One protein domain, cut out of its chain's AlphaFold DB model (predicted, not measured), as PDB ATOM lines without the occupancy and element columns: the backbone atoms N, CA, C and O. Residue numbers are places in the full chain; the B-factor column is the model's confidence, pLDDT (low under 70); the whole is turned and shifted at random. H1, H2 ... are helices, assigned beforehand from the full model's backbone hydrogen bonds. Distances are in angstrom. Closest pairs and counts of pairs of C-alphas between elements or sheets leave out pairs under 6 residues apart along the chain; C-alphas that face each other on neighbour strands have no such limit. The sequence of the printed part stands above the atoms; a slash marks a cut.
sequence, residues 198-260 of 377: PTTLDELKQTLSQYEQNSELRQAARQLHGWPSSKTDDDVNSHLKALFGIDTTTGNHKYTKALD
ATOM      1  N   PRO A 198       2.483  20.327  34.017       87.81
ATOM      2  CA  PRO A 198       3.442  20.677  32.982       87.81
ATOM      3  C   PRO A 198       2.774  21.559  31.926       87.81
ATOM      4  O   PRO A 198       1.708  21.227  31.410       87.81
ATOM      5  N   THR A 199       3.423  22.671  31.603       84.75
ATOM      6  CA  THR A 199       2.976  23.650  30.601       84.75
ATOM      7  C   THR A 199       3.773  23.561  29.307       84.75
ATOM      8  O   THR A 199       3.304  23.995  28.260       84.75
ATOM      9  N   THR A 200       4.950  22.936  29.347       89.12
ATOM     10  CA  THR A 200       5.786  22.693  28.168       89.12
ATOM     11  C   THR A 200       5.955  21.202  27.896       89.12
ATOM     12  O   THR A 200       5.715  20.343  28.752       89.12
ATOM     13  N   LEU A 201       6.397  20.867  26.680       90.25
ATOM     14  CA  LEU A 201       6.683  19.481  26.317       90.25
ATOM     15  C   LEU A 201       7.796  18.881  27.188       90.25
ATOM     16  O   LEU A 201       7.712  17.711  27.558       90.25
ATOM     17  N   ASP A 202       8.823  19.663  27.516       90.69
ATOM     18  CA  ASP A 202       9.954  19.187  28.312       90.69
ATOM     19  C   ASP A 202       9.580  19.020  29.788       90.69
ATOM     20  O   ASP A 202       9.929  18.001  30.385       90.69
ATOM     21  N   GLU A 203       8.757  19.916  30.343       91.31
ATOM     22  CA  GLU A 203       8.160  19.724  31.672       91.31
ATOM     23  C   GLU A 203       7.290  18.460  31.721       91.31
ATOM     24  O   GLU A 203       7.316  17.719  32.710       91.31
ATOM     25  N   LEU A 204       6.537  18.169  30.652       92.31
ATOM     26  CA  LEU A 204       5.735  16.950  30.569       92.31
ATOM     27  C   LEU A 204       6.626  15.704  30.516       92.31
ATOM     28  O   LEU A 204       6.364  14.749  31.242       92.31
ATOM     29  N   LYS A 205       7.694  15.704  29.707       92.00
ATOM     30  CA  LYS A 205       8.670  14.597  29.675       92.00
ATOM     31  C   LYS A 205       9.313  14.378  31.041       92.00
ATOM     32  O   LYS A 205       9.421  13.236  31.480       92.00
ATOM     33  N   GLN A 206       9.705  15.451  31.726       91.00
ATOM     34  CA  GLN A 206      10.282  15.369  33.065       91.00
ATOM     35  C   GLN A 206       9.279  14.785  34.064       91.00
ATOM     36  O   GLN A 206       9.605  13.830  34.766       91.00
ATOM     37  N   THR A 207       8.043  15.294  34.067       91.56
ATOM     38  CA  THR A 207       6.954  14.792  34.921       91.56
ATOM     39  C   THR A 207       6.717  13.300  34.692       91.56
ATOM     40  O   THR A 207       6.611  12.536  35.648       91.56
ATOM     41  N   LEU A 208       6.667  12.874  33.426       92.38
ATOM     42  CA  LEU A 208       6.477  11.473  33.065       92.38
ATOM     43  C   LEU A 208       7.696  10.617  33.402       92.38
ATOM     44  O   LEU A 208       7.514   9.474  33.781       92.38
ATOM     45  N   SER A 209       8.919  11.141  33.306       91.38
ATOM     46  CA  SER A 209      10.141  10.420  33.694       91.38
ATOM     47  C   SER A 209      10.221  10.165  35.199       91.38
ATOM     48  O   SER A 209      10.797   9.168  35.617       91.38
ATOM     49  N   GLN A 210       9.615  11.036  36.008       91.12
ATOM     50  CA  GLN A 210       9.556  10.942  37.470       91.12
ATOM     51  C   GLN A 210       8.310  10.188  37.971       91.12
ATOM     52  O   GLN A 210       7.875  10.383  39.107       91.12
ATOM     53  N   TYR A 211       7.705   9.332  37.140       91.38
ATOM     54  CA  TYR A 211       6.473   8.605  37.475       91.38
ATOM     55  C   TYR A 211       6.567   7.807  38.792       91.38
ATOM     56  O   TYR A 211       5.584   7.696  39.522       91.38
ATOM     57  N   GLU A 212       7.758   7.318  39.145       92.25
ATOM     58  CA  GLU A 212       8.014   6.577  40.389       92.25
ATOM     59  C   GLU A 212       7.972   7.461  41.642       92.25
ATOM     60  O   GLU A 212       7.635   6.987  42.726       92.25
ATOM     61  N   GLN A 213       8.253   8.758  41.518       91.94
ATOM     62  CA  GLN A 213       8.174   9.722  42.621       91.94
ATOM     63  C   GLN A 213       6.847  10.493  42.622       91.94
ATOM     64  O   GLN A 213       6.524  11.153  43.604       91.94
ATOM     65  N   ASN A 214       6.061  10.386  41.550       91.31
ATOM     66  CA  ASN A 214       4.814  11.117  41.371       91.31
ATOM     67  C   ASN A 214       3.610  10.307  41.887       91.31
ATOM     68  O   ASN A 214       3.004   9.513  41.159       91.31
ATOM     69  N   SER A 215       3.274  10.496  43.166       91.38
ATOM     70  CA  SER A 215       2.134   9.842  43.825       91.38
ATOM     71  C   SER A 215       0.794  10.150  43.158       91.38
ATOM     72  O   SER A 215      -0.047   9.263  43.022       91.38
ATOM     73  N   GLU A 216       0.612  11.380  42.697       91.56
ATOM     74  CA  GLU A 216      -0.607  11.884  42.078       91.56
ATOM     75  C   GLU A 216      -0.822  11.229  40.707       91.56
ATOM     76  O   GLU A 216      -1.924  10.799  40.379       91.56
ATOM     77  N   LEU A 217       0.239  11.033  39.918       93.50
ATOM     78  CA  LEU A 217       0.145  10.309  38.647       93.50
ATOM     79  C   LEU A 217      -0.223   8.831  38.860       93.50
ATOM     80  O   LEU A 217      -1.008   8.267  38.091       93.50
ATOM     81  N   ARG A 218       0.304   8.199  39.920       94.06
ATOM     82  CA  ARG A 218      -0.104   6.838  40.309       94.06
ATOM     83  C   ARG A 218      -1.564   6.789  40.733       94.06
ATOM     84  O   ARG A 218      -2.272   5.853  40.355       94.06
ATOM     85  N   GLN A 219      -2.016   7.774  41.501       93.31
ATOM     86  CA  GLN A 219      -3.402   7.871  41.942       93.31
ATOM     87  C   GLN A 219      -4.357   8.013  40.751       93.31
ATOM     88  O   GLN A 219      -5.310   7.237  40.653       93.31
ATOM     89  N   ALA A 220      -4.029   8.873  39.788       94.81
ATOM     90  CA  ALA A 220      -4.796   9.030  38.560       94.81
ATOM     91  C   ALA A 220      -4.952   7.710  37.779       94.81
ATOM     92  O   ALA A 220      -6.049   7.377  37.319       94.81
ATOM     93  N   ALA A 221      -3.880   6.916  37.665       95.06
ATOM     94  CA  ALA A 221      -3.948   5.595  37.036       95.06
ATOM     95  C   ALA A 221      -4.817   4.619  37.843       95.06
ATOM     96  O   ALA A 221      -5.688   3.950  37.282       95.06
ATOM     97  N   ARG A 222      -4.649   4.568  39.172       95.25
ATOM     98  CA  ARG A 222      -5.493   3.735  40.046       95.25
ATOM     99  C   ARG A 222      -6.973   4.084  39.894       95.25
ATOM    100  O   ARG A 222      -7.787   3.170  39.779       95.25
ATOM    101  N   GLN A 223      -7.310   5.373  39.838       94.62
ATOM    102  CA  GLN A 223      -8.681   5.844  39.659       94.62
ATOM    103  C   GLN A 223      -9.250   5.434  38.299       94.62
ATOM    104  O   GLN A 223     -10.373   4.932  38.241       94.62
ATOM    105  N   LEU A 224      -8.485   5.599  37.216       94.50
ATOM    106  CA  LEU A 224      -8.926   5.210  35.875       94.50
ATOM    107  C   LEU A 224      -9.260   3.716  35.789       94.50
ATOM    108  O   LEU A 224     -10.260   3.335  35.181       94.50
ATOM    109  N   HIS A 225      -8.426   2.875  36.401       92.06
ATOM    110  CA  HIS A 225      -8.566   1.423  36.334       92.06
ATOM    111  C   HIS A 225      -9.414   0.817  37.459       92.06
ATOM    112  O   HIS A 225      -9.679  -0.385  37.433       92.06
ATOM    113  N   GLY A 226      -9.833   1.613  38.449       93.38
ATOM    114  CA  GLY A 226     -10.523   1.114  39.639       93.38
ATOM    115  C   GLY A 226      -9.681   0.113  40.435       93.38
ATOM    116  O   GLY A 226     -10.218  -0.853  40.978       93.38
ATOM    117  N   TRP A 227      -8.356   0.288  40.456       94.56
ATOM    118  CA  TRP A 227      -7.469  -0.645  41.146       94.56
ATOM    119  C   TRP A 227      -7.598  -0.531  42.667       94.56
ATOM    120  O   TRP A 227      -7.658   0.580  43.196       94.56
ATOM    121  N   PRO A 228      -7.583  -1.666  43.392       89.94
ATOM    122  CA  PRO A 228      -7.627  -1.647  44.846       89.94
ATOM    123  C   PRO A 228      -6.339  -1.049  45.427       89.94
ATOM    124  O   PRO A 228      -5.271  -1.091  44.807       89.94
ATOM    125  N   SER A 229      -6.422  -0.560  46.665       85.12
ATOM    126  CA  SER A 229      -5.260  -0.075  47.425       85.12
ATOM    127  C   SER A 229      -4.191  -1.151  47.641       85.12
ATOM    128  O   SER A 229      -3.028  -0.819  47.832       85.12
ATOM    129  N   SER A 230      -4.562  -2.433  47.554       87.62
ATOM    130  CA  SER A 230      -3.639  -3.568  47.643       87.62
ATOM    131  C   SER A 230      -2.728  -3.734  46.425       87.62
ATOM    132  O   SER A 230      -1.740  -4.459  46.514       87.62
ATOM    133  N   LYS A 231      -3.035  -3.103  45.279       92.62
ATOM    134  CA  LYS A 231      -2.124  -3.119  44.129       92.62
ATOM    135  C   LYS A 231      -0.862  -2.342  44.496       92.62
ATOM    136  O   LYS A 231      -0.973  -1.214  44.973       92.62
ATOM    137  N   THR A 232       0.311  -2.927  44.289       94.75
ATOM    138  CA  THR A 232       1.586  -2.318  44.692       94.75
ATOM    139  C   THR A 232       1.921  -1.100  43.834       94.75
ATOM    140  O   THR A 232       1.433  -0.961  42.711       94.75
ATOM    141  N   ASP A 233       2.747  -0.197  44.359       95.06
ATOM    142  CA  ASP A 233       3.235   0.943  43.578       95.06
ATOM    143  C   ASP A 233       4.118   0.490  42.406       95.06
ATOM    144  O   ASP A 233       4.006   1.064  41.328       95.06
ATOM    145  N   ASP A 234       4.892  -0.591  42.556       95.62
ATOM    146  CA  ASP A 234       5.729  -1.163  41.488       95.62
ATOM    147  C   ASP A 234       4.913  -1.653  40.284       95.62
ATOM    148  O   ASP A 234       5.288  -1.434  39.128       95.62
ATOM    149  N   ASP A 235       3.757  -2.268  40.542       95.38
ATOM    150  CA  ASP A 235       2.820  -2.678  39.499       95.38
ATOM    151  C   ASP A 235       2.271  -1.470  38.729       95.38
ATOM    152  O   ASP A 235       2.161  -1.492  37.501       95.38
ATOM    153  N   VAL A 236       1.885  -0.417  39.457       96.56
ATOM    154  CA  VAL A 236       1.357   0.818  38.862       96.56
ATOM    155  C   VAL A 236       2.451   1.523  38.063       96.56
ATOM    156  O   VAL A 236       2.211   1.949  36.938       96.56
ATOM    157  N   ASN A 237       3.665   1.584  38.602       95.88
ATOM    158  CA  ASN A 237       4.846   2.141  37.955       95.88
ATOM    159  C   ASN A 237       5.177   1.407  36.650       95.88
ATOM    160  O   ASN A 237       5.378   2.042  35.614       95.88
ATOM    161  N   SER A 238       5.148   0.073  36.669       95.38
ATOM    162  CA  SER A 238       5.349  -0.751  35.473       95.38
ATOM    163  C   SER A 238       4.304  -0.454  34.396       95.38
ATOM    164  O   SER A 238       4.641  -0.325  33.216       95.38
ATOM    165  N   HIS A 239       3.041  -0.275  34.800       95.19
ATOM    166  CA  HIS A 239       1.971   0.126  33.889       95.19
ATOM    167  C   HIS A 239       2.194   1.521  33.306       95.19
ATOM    168  O   HIS A 239       2.138   1.682  32.092       95.19
ATOM    169  N   LEU A 240       2.498   2.523  34.136       95.62
ATOM    170  CA  LEU A 240       2.761   3.897  33.692       95.62
ATOM    171  C   LEU A 240       3.924   3.953  32.690       95.62
ATOM    172  O   LEU A 240       3.812   4.603  31.647       95.62
ATOM    173  N   LYS A 241       5.012   3.222  32.963       94.88
ATOM    174  CA  LYS A 241       6.166   3.108  32.061       94.88
ATOM    175  C   LYS A 241       5.762   2.589  30.682       94.88
ATOM    176  O   LYS A 241       6.141   3.181  29.668       94.88
ATOM    177  N   ALA A 242       4.975   1.512  30.644       94.38
ATOM    178  CA  ALA A 242       4.478   0.926  29.404       94.38
ATOM    179  C   ALA A 242       3.488   1.857  28.682       94.38
ATOM    180  O   ALA A 242       3.636   2.104  27.486       94.38
ATOM    181  N   LEU A 243       2.533   2.427  29.421       94.75
ATOM    182  CA  LEU A 243       1.467   3.289  28.914       94.75
ATOM    183  C   LEU A 243       2.010   4.524  28.189       94.75
ATOM    184  O   LEU A 243       1.581   4.853  27.081       94.75
ATOM    185  N   PHE A 244       2.982   5.205  28.796       94.75
ATOM    186  CA  PHE A 244       3.602   6.391  28.204       94.75
ATOM    187  C   PHE A 244       4.749   6.054  27.240       94.75
ATOM    188  O   PHE A 244       5.240   6.945  26.532       94.75
ATOM    189  N   GLY A 245       5.147   4.779  27.169       93.56
ATOM    190  CA  GLY A 245       6.277   4.297  26.379       93.56
ATOM    191  C   GLY A 245       7.568   5.002  26.772       93.56
ATOM    192  O   GLY A 245       8.206   5.606  25.909       93.56
ATOM    193  N   ILE A 246       7.872   4.995  28.075       92.94
ATOM    194  CA  ILE A 246       9.038   5.654  28.667       92.94
ATOM    195  C   ILE A 246      10.251   4.741  28.516       92.94
ATOM    196  O   ILE A 246      10.325   3.668  29.120       92.94
ATOM    197  N   ASP A 247      11.224   5.206  27.746       88.31
ATOM    198  CA  ASP A 247      12.555   4.625  27.691       88.31
ATOM    199  C   ASP A 247      13.512   5.471  28.534       88.31
ATOM    200  O   ASP A 247      13.980   6.532  28.121       88.31
ATOM    201  N   THR A 248      13.821   4.968  29.726       76.50
ATOM    202  CA  THR A 248      14.711   5.619  30.692       76.50
ATOM    203  C   THR A 248      16.170   5.677  30.229       76.50
ATOM    204  O   THR A 248      16.945   6.430  30.805       76.50
ATOM    205  N   THR A 249      16.564   4.904  29.209       77.62
ATOM    206  CA  THR A 249      17.939   4.909  28.679       77.62
ATOM    207  C   THR A 249      18.149   5.979  27.614       77.62
ATOM    208  O   THR A 249      19.211   6.592  27.563       77.62
ATOM    209  N   THR A 250      17.133   6.238  26.789       76.62
ATOM    210  CA  THR A 250      17.204   7.229  25.703       76.62
ATOM    211  C   THR A 250      16.476   8.535  26.022       76.62
ATOM    212  O   THR A 250      16.588   9.493  25.261       76.62
ATOM    213  N   GLY A 251      15.717   8.589  27.123       72.44
ATOM    214  CA  GLY A 251      14.848   9.721  27.459       72.44
ATOM    215  C   GLY A 251      13.669   9.878  26.490       72.44
ATOM    216  O   GLY A 251      13.062  10.947  26.405       72.44
ATOM    217  N   ASN A 252      13.363   8.838  25.708       82.81
ATOM    218  CA  ASN A 252      12.277   8.866  24.740       82.81
ATOM    219  C   ASN A 252      10.940   8.532  25.400       82.81
ATOM    220  O   ASN A 252      10.828   7.631  26.228       82.81
ATOM    221  N   HIS A 253       9.897   9.226  24.949       89.62
ATOM    222  CA  HIS A 253       8.528   9.040  25.412       89.62
ATOM    223  C   HIS A 253       7.603   8.933  24.201       89.62
ATOM    224  O   HIS A 253       7.373   9.912  23.481       89.62
ATOM    225  N   LYS A 254       7.055   7.740  23.954       91.31
ATOM    226  CA  LYS A 254       6.172   7.502  22.797       91.31
ATOM    227  C   LYS A 254       4.953   8.427  22.822       91.31
ATOM    228  O   LYS A 254       4.573   8.965  21.781       91.31
ATOM    229  N   TYR A 255       4.368   8.636  24.002       92.75
ATOM    230  CA  TYR A 255       3.205   9.504  24.160       92.75
ATOM    231  C   TYR A 255       3.514  10.970  23.842       92.75
ATOM    232  O   TYR A 255       2.802  11.580  23.046       92.75
ATOM    233  N   THR A 256       4.580  11.543  24.411       92.06
ATOM    234  CA  THR A 256       4.882  12.967  24.187       92.06
ATOM    235  C   THR A 256       5.298  13.227  22.742       92.06
ATOM    236  O   THR A 256       4.955  14.273  22.207       92.06
ATOM    237  N   LYS A 257       5.953  12.268  22.072       91.44
ATOM    238  CA  LYS A 257       6.239  12.351  20.632       91.44
ATOM    239  C   LYS A 257       4.958  12.378  19.797       91.44
ATOM    240  O   LYS A 257       4.863  13.148  18.846       91.44
ATOM    241  N   ALA A 258       3.974  11.548  20.148       91.75
ATOM    242  CA  ALA A 258       2.675  11.568  19.485       91.75
ATOM    243  C   ALA A 258       1.946  12.898  19.730       91.75
ATOM    244  O   ALA A 258       1.406  13.463  18.786       91.75
ATOM    245  N   LEU A 259       1.976  13.411  20.965       91.19
ATOM    246  CA  LEU A 259       1.377  14.695  21.333       91.19
ATOM    247  C   LEU A 259       2.022  15.874  20.591       91.19
ATOM    248  O   LEU A 259       1.303  16.718  20.065       91.19
ATOM    249  N   ASP A 260       3.352  15.912  20.510       91.12
ATOM    250  CA  ASP A 260       4.107  16.971  19.826       91.12
ATOM    251  C   ASP A 260       3.811  17.033  18.318       91.12
ATOM    252  O   ASP A 260       3.844  18.100  17.707       91.12
TER     253      ASP A 260
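Overview. This is residues 198 to 260 of the 377 residues of the protein "Variant surface glycoprotein 1125.2695" of Trypanosoma brucei (UniProt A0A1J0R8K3). Two pairs of helices sit one at each end of the body: H1 and H4 run side by side in opposite ways, and H2 crosses H3 at about a right angle. The chain goes out from H1 to H2, folds back through H3, and comes to H4 by a loop, residues 245 to 253, that turns back on itself. You will find 63 printed residues with four named helices, in the order H1, H2, H3, H4, and no named strand, an all helix domain. The whole is compact, with a radius of gyration of the C-alphas of 11.8 A, and spans 34 by 24 by 19 A.

Arrangement. Start at H1, residues 201 to 209, and look across to H4, residues 254 to 260: they touch, with the C-alphas of Lys 205 and Thr 256 closest at 6.9 A, at a shallow tilt of 17 degrees, opposite ways. From H1 a tight link of 5 residues leads to H2, residues 215 to 225, which is apart from both H1 and H4. Go on to H3, residues 233 to 244: it touches H2, the closest C-alphas being those of Arg 218 and Val 236 at 6.4 A, and the two are about perpendicular at 78 degrees. At Phe 244, the one residue of H3 that does so, H3 only just touches H4, with 3 pairs of C-alphas within 8 A; the closest are those of Phe 244 and Tyr 255, 5.1 A apart, and the helices run the same way at a steep tilt of 49 degrees. H1 and H3 are close but not clearly touching, the closest C-alphas being those of Leu 208 and Phe 244 at 7.6 A; they run opposite ways at a shallow tilt of 33 degrees, only just short of steep. One of the three touching pairs is at a shallow tilt, and the helix packing is mostly crossed, but only just. Between H3 and H4, residues 246 to 247 pair with residues 252 to 253, antiparallel. In H1, H2, H3 and H4 every backbone O i to N i+4 pair is within hydrogen-bond range.

Along the chain. Find C-alpha 201 at (6.683, 19.481, 26.317), where H1 begins; it runs 12.2 A to C-alpha 209. H2 runs 15.5 A from Ser 215 to His 225. Look for C-alpha 233 at (3.235, 0.943, 43.578), the start of H3, the longest helix by residues with 12, which covers 16.3 A to Phe 244. H4 is 10.1 A long and ends at C-alpha 260, at (4.107, 16.971, 19.826).

Size, cuts and confidence. The two C-alphas farthest apart, those of Ser 230 and Asp 260, are 35.4 A from each other. The printed part has no cut, and no link is long: those from H2 to H3 and from H3 to H4 are short, with 7 and 9 residues. The mean pLDDT of the printed part is 91.2, and no printed residue is under 70.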